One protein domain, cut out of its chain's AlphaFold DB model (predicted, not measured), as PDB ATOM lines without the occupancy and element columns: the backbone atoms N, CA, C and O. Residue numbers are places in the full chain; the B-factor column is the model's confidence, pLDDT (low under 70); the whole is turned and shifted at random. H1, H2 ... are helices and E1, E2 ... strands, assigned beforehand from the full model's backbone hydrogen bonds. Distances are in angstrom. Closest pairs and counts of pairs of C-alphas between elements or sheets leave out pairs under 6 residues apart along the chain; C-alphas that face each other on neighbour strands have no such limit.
ATOM      1  N   LEU A  93      48.556 143.892   4.787       86.62
ATOM      2  CA  LEU A  93      47.228 144.373   4.403       86.62
ATOM      3  C   LEU A  93      46.705 143.683   3.141       86.62
ATOM      4  O   LEU A  93      45.568 143.211   3.131       86.62
ATOM      5  N   PHE A  94      47.544 143.593   2.108       85.38
ATOM      6  CA  PHE A  94      47.180 142.981   0.831       85.38
ATOM      7  C   PHE A  94      47.225 141.451   0.866       85.38
ATOM      8  O   PHE A  94      46.389 140.805   0.245       85.38
ATOM      9  N   SER A  95      48.127 140.849   1.650       79.50
ATOM     10  CA  SER A  95      48.243 139.385   1.763       79.50
ATOM     11  C   SER A  95      47.018 138.699   2.377       79.50
ATOM     12  O   SER A  95      46.822 137.505   2.168       79.50
ATOM     13  N   LYS A  96      46.201 139.437   3.140       79.06
ATOM     14  CA  LYS A  96      44.942 138.940   3.717       79.06
ATOM     15  C   LYS A  96      43.808 138.867   2.693       79.06
ATOM     16  O   LYS A  96      42.797 138.231   2.969       79.06
ATOM     17  N   GLN A  97      43.966 139.516   1.544       76.12
ATOM     18  CA  GLN A  97      42.937 139.625   0.516       76.12
ATOM     19  C   GLN A  97      43.207 138.630  -0.619       76.12
ATOM     20  O   GLN A  97      44.357 138.293  -0.905       76.12
ATOM     21  N   LYS A  98      42.155 138.202  -1.322       73.25
ATOM     22  CA  LYS A  98      42.258 137.394  -2.554       73.25
ATOM     23  C   LYS A  98      42.582 138.257  -3.778       73.25
ATOM     24  O   LYS A  98      41.964 138.143  -4.831       73.25
ATOM     25  N   ASN A  99      43.521 139.179  -3.607       76.94
ATOM     26  CA  ASN A  99      43.880 140.138  -4.635       76.94
ATOM     27  C   ASN A  99      45.185 139.729  -5.306       76.94
ATOM     28  O   ASN A  99      46.099 139.200  -4.667       76.94
ATOM     29  N   ASN A 100      45.281 140.050  -6.592       89.06
ATOM     30  CA  ASN A 100      46.518 139.941  -7.344       89.06
ATOM     31  C   ASN A 100      47.249 141.275  -7.256       89.06
ATOM     32  O   ASN A 100      46.740 142.299  -7.713       89.06
ATOM     33  N   PHE A 101      48.437 141.257  -6.667       91.38
ATOM     34  CA  PHE A 101      49.254 142.449  -6.484       91.38
ATOM     35  C   PHE A 101      50.727 142.107  -6.659       91.38
ATOM     36  O   PHE A 101      51.140 140.963  -6.461       91.38
ATOM     37  N   SER A 102      51.534 143.093  -7.023       92.44
ATOM     38  CA  SER A 102      52.984 142.985  -6.974       92.44
ATOM     39  C   SER A 102      53.561 143.969  -5.973       92.44
ATOM     40  O   SER A 102      52.961 144.994  -5.651       92.44
ATOM     41  N   VAL A 103      54.711 143.610  -5.418       93.19
ATOM     42  CA  VAL A 103      55.415 144.414  -4.426       93.19
ATOM     43  C   VAL A 103      56.823 144.648  -4.926       93.19
ATOM     44  O   VAL A 103      57.547 143.698  -5.213       93.19
ATOM     45  N   GLU A 104      57.200 145.912  -5.019       93.25
ATOM     46  CA  GLU A 104      58.543 146.339  -5.375       93.25
ATOM     47  C   GLU A 104      59.363 146.531  -4.103       93.25
ATOM     48  O   GLU A 104      58.936 147.221  -3.173       93.25
ATOM     49  N   TYR A 105      60.533 145.907  -4.073       90.31
ATOM     50  CA  TYR A 105      61.473 145.952  -2.970       90.31
ATOM     51  C   TYR A 105      62.812 146.507  -3.430       90.31
ATOM     52  O   TYR A 105      63.252 146.259  -4.549       90.31
ATOM     53  N   GLU A 106      63.498 147.169  -2.511       85.88
ATOM     54  CA  GLU A 106      64.907 147.525  -2.622       85.88
ATOM     55  C   GLU A 106      65.542 147.359  -1.246       85.88
ATOM     56  O   GLU A 106      64.971 147.789  -0.241       85.88
ATOM     57  N   ASN A 107      66.694 146.686  -1.173       80.00
ATOM     58  CA  ASN A 107      67.348 146.362   0.100       80.00
ATOM     59  C   ASN A 107      66.374 145.742   1.123       80.00
ATOM     60  O   ASN A 107      66.342 146.132   2.292       80.00
ATOM     61  N   PHE A 108      65.520 144.823   0.653       77.69
ATOM     62  CA  PHE A 108      64.468 144.156   1.430       77.69
ATOM     63  C   PHE A 108      63.377 145.078   2.028       77.69
ATOM     64  O   PHE A 108      62.513 144.638   2.789       77.69
ATOM     65  N   ARG A 109      63.355 146.361   1.662       85.38
ATOM     66  CA  ARG A 109      62.326 147.324   2.070       85.38
ATOM     67  C   ARG A 109      61.295 147.479   0.966       85.38
ATOM     68  O   ARG A 109      61.651 147.563  -0.203       85.38
ATOM     69  N   VAL A 110      60.019 147.544   1.338       88.81
ATOM     70  CA  VAL A 110      58.924 147.782   0.388       88.81
ATOM     71  C   VAL A 110      58.989 149.219  -0.116       88.81
ATOM     72  O   VAL A 110      58.835 150.150   0.673       88.81
ATOM     73  N   LEU A 111      59.163 149.390  -1.422       91.25
ATOM     74  CA  LEU A 111      59.079 150.677  -2.107       91.25
ATOM     75  C   LEU A 111      57.655 150.969  -2.564       91.25
ATOM     76  O   LEU A 111      57.133 152.062  -2.335       91.25
ATOM     77  N   SER A 112      57.014 149.994  -3.209       93.19
ATOM     78  CA  SER A 112      55.666 150.171  -3.736       93.19
ATOM     79  C   SER A 112      54.864 148.874  -3.789       93.19
ATOM     80  O   SER A 112      55.419 147.777  -3.775       93.19
ATOM     81  N   ILE A 113      53.542 149.015  -3.845       93.44
ATOM     82  CA  ILE A 113      52.595 147.944  -4.160       93.44
ATOM     83  C   ILE A 113      51.819 148.348  -5.402       93.44
ATOM     84  O   ILE A 113      51.331 149.472  -5.476       93.44
ATOM     85  N   LYS A 114      51.676 147.429  -6.352       93.50
ATOM     86  CA  LYS A 114      50.935 147.638  -7.597       93.50
ATOM     87  C   LYS A 114      49.804 146.629  -7.693       93.50
ATOM     88  O   LYS A 114      49.991 145.445  -7.418       93.50
ATOM     89  N   MET A 115      48.633 147.099  -8.091       90.38
ATOM     90  CA  MET A 115      47.486 146.269  -8.438       90.38
ATOM     91  C   MET A 115      47.034 146.622  -9.844       90.38
ATOM     92  O   MET A 115      47.053 147.786 -10.224       90.38
ATOM     93  N   ASN A 116      46.628 145.608 -10.608       85.00
ATOM     94  CA  ASN A 116      46.183 145.794 -11.991       85.00
ATOM     95  C   ASN A 116      44.656 145.848 -12.111       85.00
ATOM     96  O   ASN A 116      44.141 146.333 -13.112       85.00
ATOM     97  N   ASN A 117      43.928 145.330 -11.118       81.69
ATOM     98  CA  ASN A 117      42.472 145.365 -11.096       81.69
ATOM     99  C   ASN A 117      41.940 145.439  -9.646       81.69
ATOM    100  O   ASN A 117      42.000 144.425  -8.945       81.69
ATOM    101  N   PRO A 118      41.443 146.604  -9.188       82.81
ATOM    102  CA  PRO A 118      41.527 147.902  -9.869       82.81
ATOM    103  C   PRO A 118      42.988 148.353 -10.059       82.81
ATOM    104  O   PRO A 118      43.866 147.945  -9.299       82.81
ATOM    105  N   SER A 119      43.251 149.154 -11.097       89.50
ATOM    106  CA  SER A 119      44.611 149.588 -11.456       89.50
ATOM    107  C   SER A 119      45.077 150.748 -10.579       89.50
ATOM    108  O   SER A 119      44.525 151.847 -10.662       89.50
ATOM    109  N   PHE A 120      46.077 150.512  -9.729       92.12
ATOM    110  CA  PHE A 120      46.708 151.557  -8.926       92.12
ATOM    111  C   PHE A 120      48.106 151.161  -8.439       92.12
ATOM    112  O   PHE A 120      48.458 149.981  -8.362       92.12
ATOM    113  N   THR A 121      48.889 152.158  -8.029       94.00
ATOM    114  CA  THR A 121      50.183 151.971  -7.356       94.00
ATOM    115  C   THR A 121      50.209 152.729  -6.034       94.00
ATOM    116  O   THR A 121      49.865 153.899  -5.995       94.00
ATOM    117  N   ILE A 122      50.648 152.103  -4.945       94.56
ATOM    118  CA  ILE A 122      50.912 152.764  -3.660       94.56
ATOM    119  C   ILE A 122      52.419 152.792  -3.451       94.56
ATOM    120  O   ILE A 122      53.033 151.739  -3.311       94.56
ATOM    121  N   LYS A 123      53.018 153.979  -3.393       94.25
ATOM    122  CA  LYS A 123      54.442 154.191  -3.107       94.25
ATOM    123  C   LYS A 123      54.614 154.632  -1.659       94.25
ATOM    124  O   LYS A 123      53.841 155.456  -1.172       94.25
ATOM    125  N   LYS A 124      55.630 154.113  -0.969       91.31
ATOM    126  CA  LYS A 124      56.056 154.670   0.319       91.31
ATOM    127  C   LYS A 124      56.818 155.965   0.093       91.31
ATOM    128  O   LYS A 124      57.656 156.048  -0.800       91.31
ATOM    129  N   THR A 125      56.550 156.954   0.931       89.31
ATOM    130  CA  THR A 125      57.281 158.222   0.956       89.31
ATOM    131  C   THR A 125      57.890 158.427   2.342       89.31
ATOM    132  O   THR A 125      57.581 157.694   3.281       89.31
ATOM    133  N   GLY A 126      58.758 159.431   2.499       84.62
ATOM    134  CA  GLY A 126      59.365 159.737   3.802       84.62
ATOM    135  C   GLY A 126      58.357 160.154   4.885       84.62
ATOM    136  O   GLY A 126      58.661 160.040   6.067       84.62
ATOM    137  N   VAL A 127      57.162 160.603   4.488       87.06
ATOM    138  CA  VAL A 127      56.126 161.154   5.382       87.06
ATOM    139  C   VAL A 127      54.801 160.384   5.335       87.06
ATOM    140  O   VAL A 127      53.846 160.780   5.991       87.06
ATOM    141  N   GLY A 128      54.714 159.295   4.565       90.75
ATOM    142  CA  GLY A 128      53.473 158.542   4.394       90.75
ATOM    143  C   GLY A 128      53.465 157.706   3.118       90.75
ATOM    144  O   GLY A 128      54.350 156.879   2.888       90.75
ATOM    145  N   TYR A 129      52.437 157.909   2.298       93.94
ATOM    146  CA  TYR A 129      52.184 157.157   1.074       93.94
ATOM    147  C   TYR A 129      51.730 158.087  -0.053       93.94
ATOM    148  O   TYR A 129      51.106 159.117   0.186       93.94
ATOM    149  N   ALA A 130      52.003 157.696  -1.291       93.94
ATOM    150  CA  ALA A 130      51.414 158.295  -2.481       93.94
ATOM    151  C   ALA A 130      50.690 157.198  -3.264       93.94
ATOM    152  O   ALA A 130      51.283 156.159  -3.552       93.94
ATOM    153  N   MET A 131      49.412 157.403  -3.571       94.06
ATOM    154  CA  MET A 131      48.607 156.474  -4.355       94.06
ATOM    155  C   MET A 131      48.385 157.044  -5.753       94.06
ATOM    156  O   MET A 131      47.795 158.106  -5.898       94.06
ATOM    157  N   GLU A 132      48.856 156.338  -6.771       92.88
ATOM    158  CA  GLU A 132      48.652 156.667  -8.178       92.88
ATOM    159  C   GLU A 132      47.474 155.857  -8.725       92.88
ATOM    160  O   GLU A 132      47.517 154.624  -8.719       92.88
ATOM    161  N   VAL A 133      46.431 156.544  -9.190       88.94
ATOM    162  CA  VAL A 133      45.221 155.964  -9.794       88.94
ATOM    163  C   VAL A 133      44.919 156.752 -11.063       88.94
ATOM    164  O   VAL A 133      44.850 157.971 -11.005       88.94
ATOM    165  N   ASN A 134      44.746 156.088 -12.209       84.38
ATOM    166  CA  ASN A 134      44.436 156.753 -13.489       84.38
ATOM    167  C   ASN A 134      45.374 157.932 -13.838       84.38
ATOM    168  O   ASN A 134      44.928 158.948 -14.359       84.38
ATOM    169  N   ASN A 135      46.672 157.799 -13.545       81.94
ATOM    170  CA  ASN A 135      47.708 158.833 -13.706       81.94
ATOM    171  C   ASN A 135      47.571 160.068 -12.794       81.94
ATOM    172  O   ASN A 135      48.364 161.001 -12.916       81.94
ATOM    173  N   GLU A 136      46.644 160.065 -11.840       87.94
ATOM    174  CA  GLU A 136      46.563 161.066 -10.778       87.94
ATOM    175  C   GLU A 136      47.243 160.550  -9.511       87.94
ATOM    176  O   GLU A 136      47.145 159.369  -9.176       87.94
ATOM    177  N   SER A 137      47.940 161.434  -8.795       91.12
ATOM    178  CA  SER A 137      48.643 161.094  -7.557       91.12
ATOM    179  C   SER A 137      47.939 161.702  -6.348       91.12
ATOM    180  O   SER A 137      47.743 162.913  -6.269       91.12
ATOM    181  N   ILE A 138      47.586 160.854  -5.387       92.25
ATOM    182  CA  ILE A 138      46.930 161.226  -4.136       92.25
ATOM    183  C   ILE A 138      47.928 161.026  -2.998       92.25
ATOM    184  O   ILE A 138      48.381 159.910  -2.736       92.25
ATOM    185  N   SER A 139      48.255 162.106  -2.292       93.00
ATOM    186  CA  SER A 139      49.094 162.036  -1.091       93.00
ATOM    187  C   SER A 139      48.282 161.558   0.109       93.00
ATOM    188  O   SER A 139      47.173 162.030   0.351       93.00
ATOM    189  N   ILE A 140      48.839 160.619   0.872       93.31
ATOM    190  CA  ILE A 140      48.194 160.004   2.030       93.31
ATOM    191  C   ILE A 140      49.173 160.017   3.204       93.31
ATOM    192  O   ILE A 140      50.219 159.377   3.184       93.31
ATOM    193  N   ASP A 141      48.799 160.730   4.256       90.94
ATOM    194  CA  ASP A 141      49.624 160.999   5.435       90.94
ATOM    195  C   ASP A 141      49.809 159.799   6.377       90.94
ATOM    196  O   ASP A 141      50.757 159.745   7.157       90.94
ATOM    197  N   SER A 142      48.904 158.817   6.337       90.75
ATOM    198  CA  SER A 142      48.899 157.723   7.307       90.75
ATOM    199  C   SER A 142      48.345 156.408   6.763       90.75
ATOM    200  O   SER A 142      47.506 156.356   5.862       90.75
ATOM    201  N   MET A 143      48.759 155.304   7.391       89.19
ATOM    202  CA  MET A 143      48.239 153.964   7.087       89.19
ATOM    203  C   MET A 143      46.732 153.851   7.380       89.19
ATOM    204  O   MET A 143      46.015 153.109   6.710       89.19
ATOM    205  N   ALA A 144      46.227 154.594   8.370       90.31
ATOM    206  CA  ALA A 144      44.805 154.611   8.705       90.31
ATOM    207  C   ALA A 144      43.973 155.280   7.599       90.31
ATOM    208  O   ALA A 144      42.935 154.740   7.204       90.31
ATOM    209  N   SER A 145      44.442 156.418   7.075       91.81
ATOM    210  CA  SER A 145      43.847 157.103   5.921       91.81
ATOM    211  C   SER A 145      43.855 156.202   4.683       91.81
ATOM    212  O   SER A 145      42.815 156.029   4.043       91.81
ATOM    213  N   LEU A 146      44.983 155.532   4.413       92.88
ATOM    214  CA  LEU A 146      45.112 154.589   3.301       92.88
ATOM    215  C   LEU A 146      44.119 153.423   3.418       92.88
ATOM    216  O   LEU A 146      43.389 153.141   2.473       92.88
ATOM    217  N   LYS A 147      44.021 152.783   4.591       92.00
ATOM    218  CA  LYS A 147      43.032 151.717   4.836       92.00
ATOM    219  C   LYS A 147      41.604 152.182   4.556       92.00
ATOM    220  O   LYS A 147      40.854 151.472   3.894       92.00
ATOM    221  N   LYS A 148      41.216 153.365   5.048       91.12
ATOM    222  CA  LYS A 148      39.872 153.920   4.810       91.12
ATOM    223  C   LYS A 148      39.603 154.119   3.318       91.12
ATOM    224  O   LYS A 148      38.502 153.806   2.870       91.12
ATOM    225  N   LEU A 149      40.584 154.617   2.566       90.94
ATOM    226  CA  LEU A 149      40.471 154.807   1.120       90.94
ATOM    227  C   LEU A 149      40.308 153.467   0.388       90.94
ATOM    228  O   LEU A 149      39.369 153.306  -0.386       90.94
ATOM    229  N   LEU A 150      41.147 152.480   0.704       90.31
ATOM    230  CA  LEU A 150      41.093 151.151   0.087       90.31
ATOM    231  C   LEU A 150      39.771 150.418   0.360       90.31
ATOM    232  O   LEU A 150      39.261 149.738  -0.528       90.31
ATOM    233  N   ILE A 151      39.187 150.586   1.553       90.12
ATOM    234  CA  ILE A 151      37.846 150.063   1.867       90.12
ATOM    235  C   ILE A 151      36.785 150.749   1.002       90.12
ATOM    236  O   ILE A 151      35.933 150.072   0.439       90.12
ATOM    237  N   LYS A 152      36.831 152.083   0.861       89.56
ATOM    238  CA  LYS A 152      35.882 152.829   0.009       89.56
ATOM    239  C   LYS A 152      35.971 152.423  -1.463       89.56
ATOM    240  O   LYS A 152      34.964 152.454  -2.158       89.56
ATOM    241  N   MET A 153      37.159 152.039  -1.923       87.00
ATOM    242  CA  MET A 153      37.398 151.540  -3.279       87.00
ATOM    243  C   MET A 153      37.058 150.050  -3.452       87.00
ATOM    244  O   MET A 153      37.318 149.501  -4.519       87.00
ATOM    245  N   ASN A 154      36.520 149.379  -2.425       86.44
ATOM    246  CA  ASN A 154      36.263 147.933  -2.410       86.44
ATOM    247  C   ASN A 154      37.506 147.075  -2.722       86.44
ATOM    248  O   ASN A 154      37.391 145.962  -3.224       86.44
ATOM    249  N   VAL A 155      38.705 147.582  -2.420       86.94
ATOM    250  CA  VAL A 155      39.963 146.844  -2.615       86.94
ATOM    251  C   VAL A 155      40.204 145.881  -1.461       86.94
ATOM    252  O   VAL A 155      40.719 144.785  -1.663       86.94
ATOM    253  N   ILE A 156      39.863 146.290  -0.241       86.62
ATOM    254  CA  ILE A 156      40.029 145.475   0.961       86.62
ATOM    255  C   ILE A 156      38.717 145.420   1.736       86.62
ATOM    256  O   ILE A 156      37.979 146.406   1.801       86.62
ATOM    257  N   GLU A 157      38.449 144.284   2.372       82.75
ATOM    258  CA  GLU A 157      37.314 144.179   3.279       82.75
ATOM    259  C   GLU A 157      37.545 145.006   4.549       82.75
ATOM    260  O   GLU A 157      38.657 145.108   5.080       82.75
ATOM    261  N   LYS A 158      36.464 145.589   5.068       78.81
ATOM    262  CA  LYS A 158      36.474 146.188   6.399       78.81
ATOM    263  C   LYS A 158      36.648 145.065   7.415       78.81
ATOM    264  O   LYS A 158      35.876 144.108   7.396       78.81
ATOM    265  N   ASP A 159      37.614 145.213   8.322       69.69
ATOM    266  CA  ASP A 159      37.772 144.297   9.451       69.69
ATOM    267  C   ASP A 159      36.398 144.120  10.124       69.69
ATOM    268  O   ASP A 159      35.798 145.094  10.600       69.69
ATOM    269  N   LYS A 160      35.853 142.893  10.118       58.53
ATOM    270  CA  LYS A 160      34.635 142.592  10.876       58.53
ATOM    271  C   LYS A 160      34.974 142.892  12.328       58.53
ATOM    272  O   LYS A 160      35.812 142.205  12.909       58.53
ATOM    273  N   LYS A 161      34.351 143.926  12.911       51.19
ATOM    274  CA  LYS A 161      34.383 144.108  14.362       51.19
ATOM    275  C   LYS A 161      33.951 142.770  14.946       51.19
ATOM    276  O   LYS A 161      32.828 142.327  14.715       51.19
ATOM    277  N   THR A 162      34.845 142.099  15.657       42.56
ATOM    278  CA  THR A 162      34.412 141.080  16.600       42.56
ATOM    279  C   THR A 162      33.582 141.864  17.603       42.56
ATOM    280  O   THR A 162      34.137 142.624  18.391       42.56
ATOM    281  N   ASN A 163      32.254 141.798  17.497       40.06
ATOM    282  CA  ASN A 163      31.377 142.364  18.509       40.06
ATOM    283  C   ASN A 163      31.695 141.617  19.812       40.06
ATOM    284  O   ASN A 163      31.182 140.532  20.063       40.06
ATOM    285  N   GLN A 164      32.580 142.170  20.642       50.34
ATOM    286  CA  GLN A 164      32.735 141.714  22.025       50.34
ATOM    287  C   GLN A 164      31.387 141.794  22.755       50.34
ATOM    288  O   GLN A 164      31.102 140.942  23.588       50.34
ATOM    289  N   GLU A 165      30.512 142.722  22.354       48.50
ATOM    290  CA  GLU A 165      29.131 142.805  22.830       48.50
ATOM    291  C   GLU A 165      28.314 141.539  22.549       48.50
ATOM    292  O   GLU A 165      27.592 141.101  23.434       48.50
ATOM    293  N   SER A 166      28.449 140.886  21.384       47.44
ATOM    294  CA  SER A 166      27.680 139.662  21.104       47.44
ATOM    295  C   SER A 166      28.207 138.462  21.887       47.44
ATOM    296  O   SER A 166      27.419 137.618  22.299       47.44
ATOM    297  N   LYS A 167      29.521 138.396  22.147       48.72
ATOM    298  CA  LYS A 167      30.100 137.374  23.036       48.72
ATOM    299  C   LYS A 167      29.663 137.569  24.486       48.72
ATOM    300  O   LYS A 167      29.301 136.588  25.122       48.72
ATOM    301  N   ASN A 168      29.655 138.807  24.980       52.22
ATOM    302  CA  ASN A 168      29.175 139.103  26.329       52.22
ATOM    303  C   ASN A 168      27.678 138.822  26.465       52.22
ATOM    304  O   ASN A 168      27.272 138.273  27.480       52.22
ATOM    305  N   LYS A 169      26.869 139.121  25.438       54.47
ATOM    306  CA  LYS A 169      25.430 138.827  25.446       54.47
ATOM    307  C   LYS A 169      25.148 137.321  25.519       54.47
ATOM    308  O   LYS A 169      24.356 136.907  26.354       54.47
ATOM    309  N   ILE A 170      25.877 136.511  24.742       57.97
ATOM    310  CA  ILE A 170      25.789 135.039  24.790       57.97
ATOM    311  C   ILE A 170      26.261 134.495  26.149       57.97
ATOM    312  O   ILE A 170      25.628 133.597  26.694       57.97
ATOM    313  N   LEU A 171      27.343 135.041  26.722       54.47
ATOM    314  CA  LEU A 171      27.827 134.625  28.046       54.47
ATOM    315  C   LEU A 171      26.818 134.956  29.155       54.47
ATOM    316  O   LEU A 171      26.591 134.133  30.037       54.47
ATOM    317  N   PHE A 172      26.208 136.144  29.107       57.34
ATOM    318  CA  PHE A 172      25.171 136.544  30.056       57.34
ATOM    319  C   PHE A 172      23.918 135.674  29.919       57.34
ATOM    320  O   PHE A 172      23.417 135.197  30.933       57.34
ATOM    321  N   GLU A 173      23.445 135.400  28.700       56.19
ATOM    322  CA  GLU A 173      22.298 134.506  28.469       56.19
ATOM    323  C   GLU A 173      22.581 133.084  28.988       56.19
ATOM    324  O   GLU A 173      21.755 132.527  29.706       56.19
ATOM    325  N   GLN A 174      23.774 132.527  28.740       56.09
ATOM    326  CA  GLN A 174      24.172 131.214  29.272       56.09
ATOM    327  C   GLN A 174      24.258 131.177  30.804       56.09
ATOM    328  O   GLN A 174      23.864 130.184  31.414       56.09
ATOM    329  N   LEU A 175      24.758 132.235  31.446       60.31
ATOM    330  CA  LEU A 175      24.786 132.331  32.910       60.31
ATOM    331  C   LEU A 175      23.377 132.457  33.508       60.31
ATOM    332  O   LEU A 175      23.134 131.930  34.589       60.31
ATOM    333  N   THR A 176      22.453 133.116  32.803       59.03
ATOM    334  CA  THR A 176      21.065 133.301  33.259       59.03
ATOM    335  C   THR A 176      20.283 131.984  33.186       59.03
ATOM    336  O   THR A 176      19.620 131.622  34.148       59.03
ATOM    337  N   ILE A 177      20.451 131.211  32.104       56.03
ATOM    338  CA  ILE A 177      19.812 129.892  31.936       56.03
ATOM    339  C   ILE A 177      20.232 128.913  33.047       56.03
ATOM    340  O   ILE A 177      19.389 128.213  33.594       56.03
ATOM    341  N   ASN A 178      21.509 128.907  33.445       58.12
ATOM    342  CA  ASN A 178      21.999 128.018  34.509       58.12
ATOM    343  C   ASN A 178      21.464 128.365  35.913       58.12
ATOM    344  O   ASN A 178      21.522 127.527  36.808       58.12
ATOM    345  N   LEU A 179      20.985 129.593  36.143       56.31
ATOM    346  CA  LEU A 179      20.427 130.005  37.438       56.31
ATOM    347  C   LEU A 179      18.947 129.631  37.581       56.31
ATOM    348  O   LEU A 179      18.494 129.374  38.697       56.31
ATOM    349  N   ASP A 180      18.212 129.566  36.471       54.66
ATOM    350  CA  ASP A 180      16.797 129.179  36.459       54.66
ATOM    351  C   ASP A 180      16.589 127.652  36.553       54.66
ATOM    352  O   ASP A 180      15.490 127.206  36.865       54.66
ATOM    353  N   GLU A 181      17.643 126.844  36.378       54.81
ATOM    354  CA  GLU A 181      17.616 125.384  36.590       54.81
ATOM    355  C   GLU A 181      17.752 124.961  38.073       54.81
ATOM    356  O   GLU A 181      17.724 123.770  38.382       54.81
ATOM    357  N   TYR A 182      17.865 125.916  39.007       52.00
ATOM    358  CA  TYR A 182      18.017 125.667  40.451       52.00
ATOM    359  C   TYR A 182      16.880 126.242  41.325       52.00
ATOM    360  O   TYR A 182      17.110 126.583  42.490       52.00
ATOM    361  N   LYS A 183      15.648 126.335  40.807       42.16
ATOM    362  CA  LYS A 183      14.451 126.670  41.605       42.16
ATOM    363  C   LYS A 183      13.399 125.574  41.605       42.16
ATOM    364  O   LYS A 183      13.091 125.053  40.515       42.16
TER     365      LYS A 183
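Overview. This is residues 93 to 183 of the 183 residues of an uncharacterized protein of Paeniclostridium sordellii (UniProt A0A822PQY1). A small, compact body with a long free arm: five antiparallel strands, E1 to E5, make one twisted sheet, helix H1 lies along one face of it over E4, and no named helix covers the other face. Residues 160 to 183, with helix H2 in them, stick out from this body and make the length of the whole. The printed part has 91 residues, with five named strands and then two named helices in the order E1 E2 E3 E4 E5 H1 H2; the strands lie side by side in chain order, and the class is mixed, helices and strands. The whole is extended, with a radius of gyration of the C-alphas of 21.2 A and spans of 71 by 28 by 24 A.

Along the chain. Begin at Leu 93 and pass to C-alpha 101 at (49.254, 142.449, -6.484), where E1, residues 101 to 106, starts. Next come E2, residues 109 to 116 and 21.5 A long, E3, residues 119 to 125 and 19.7 A long, E4, residues 128 to 133, and E5, residues 136 to 140. Find C-alpha 143 at (48.239, 153.964, 7.087); from there H1 runs to residue 152, 14.3 A away. H2, residues 164 to 180, is 24.9 A long and ends with C-alpha 180 at (16.797, 129.179, 36.459).

Arrangement. Look first at the sheet, a meander, each strand the antiparallel neighbour of the one before; E1 and E5 are its edge strands. In the hairpin E1 and E2, N 102 and O 114 are 2.8 A apart, within hydrogen-bond range. Across the hairpin E2 and E3, see N 113 and O 122 at 2.8 A; across the hairpin E3 and E4, N 121 and O 132 at 2.9 A; across the hairpin E4 and E5, N 131 and O 138 at 2.8 A. The sheet is twisted, its C-alphas lying up to 4.5 A off its best plane. H1 is on the sheet at a height over the sheet of 10.5 A, over E4, and runs along the strands, at 3 degrees to E4 on the local plane. The closest C-alphas of H1 and E4 are those of Met 143 and Gly 128, 7.5 A apart. H2 is not on the sheet, and H1 and H2 are apart. In H1 every O i to N i+4 pair is within hydrogen-bond range; in H2, 12 of 13 are.

Size, cuts and confidence. The two farthest C-alphas, of Asn 135 and Lys 183, are 72.1 A apart. Without residues 160 to 183, which stand free, the body spans 30 by 25 by 22 A. The link from H1 to H2 is long, with 11 residues; the others between named elements are tight. The printed part has no cut and ends at Lys 183, the chain's last residue. Mean pLDDT of the printed part is 78.8; look at residues 159 to 183 to find it under 70.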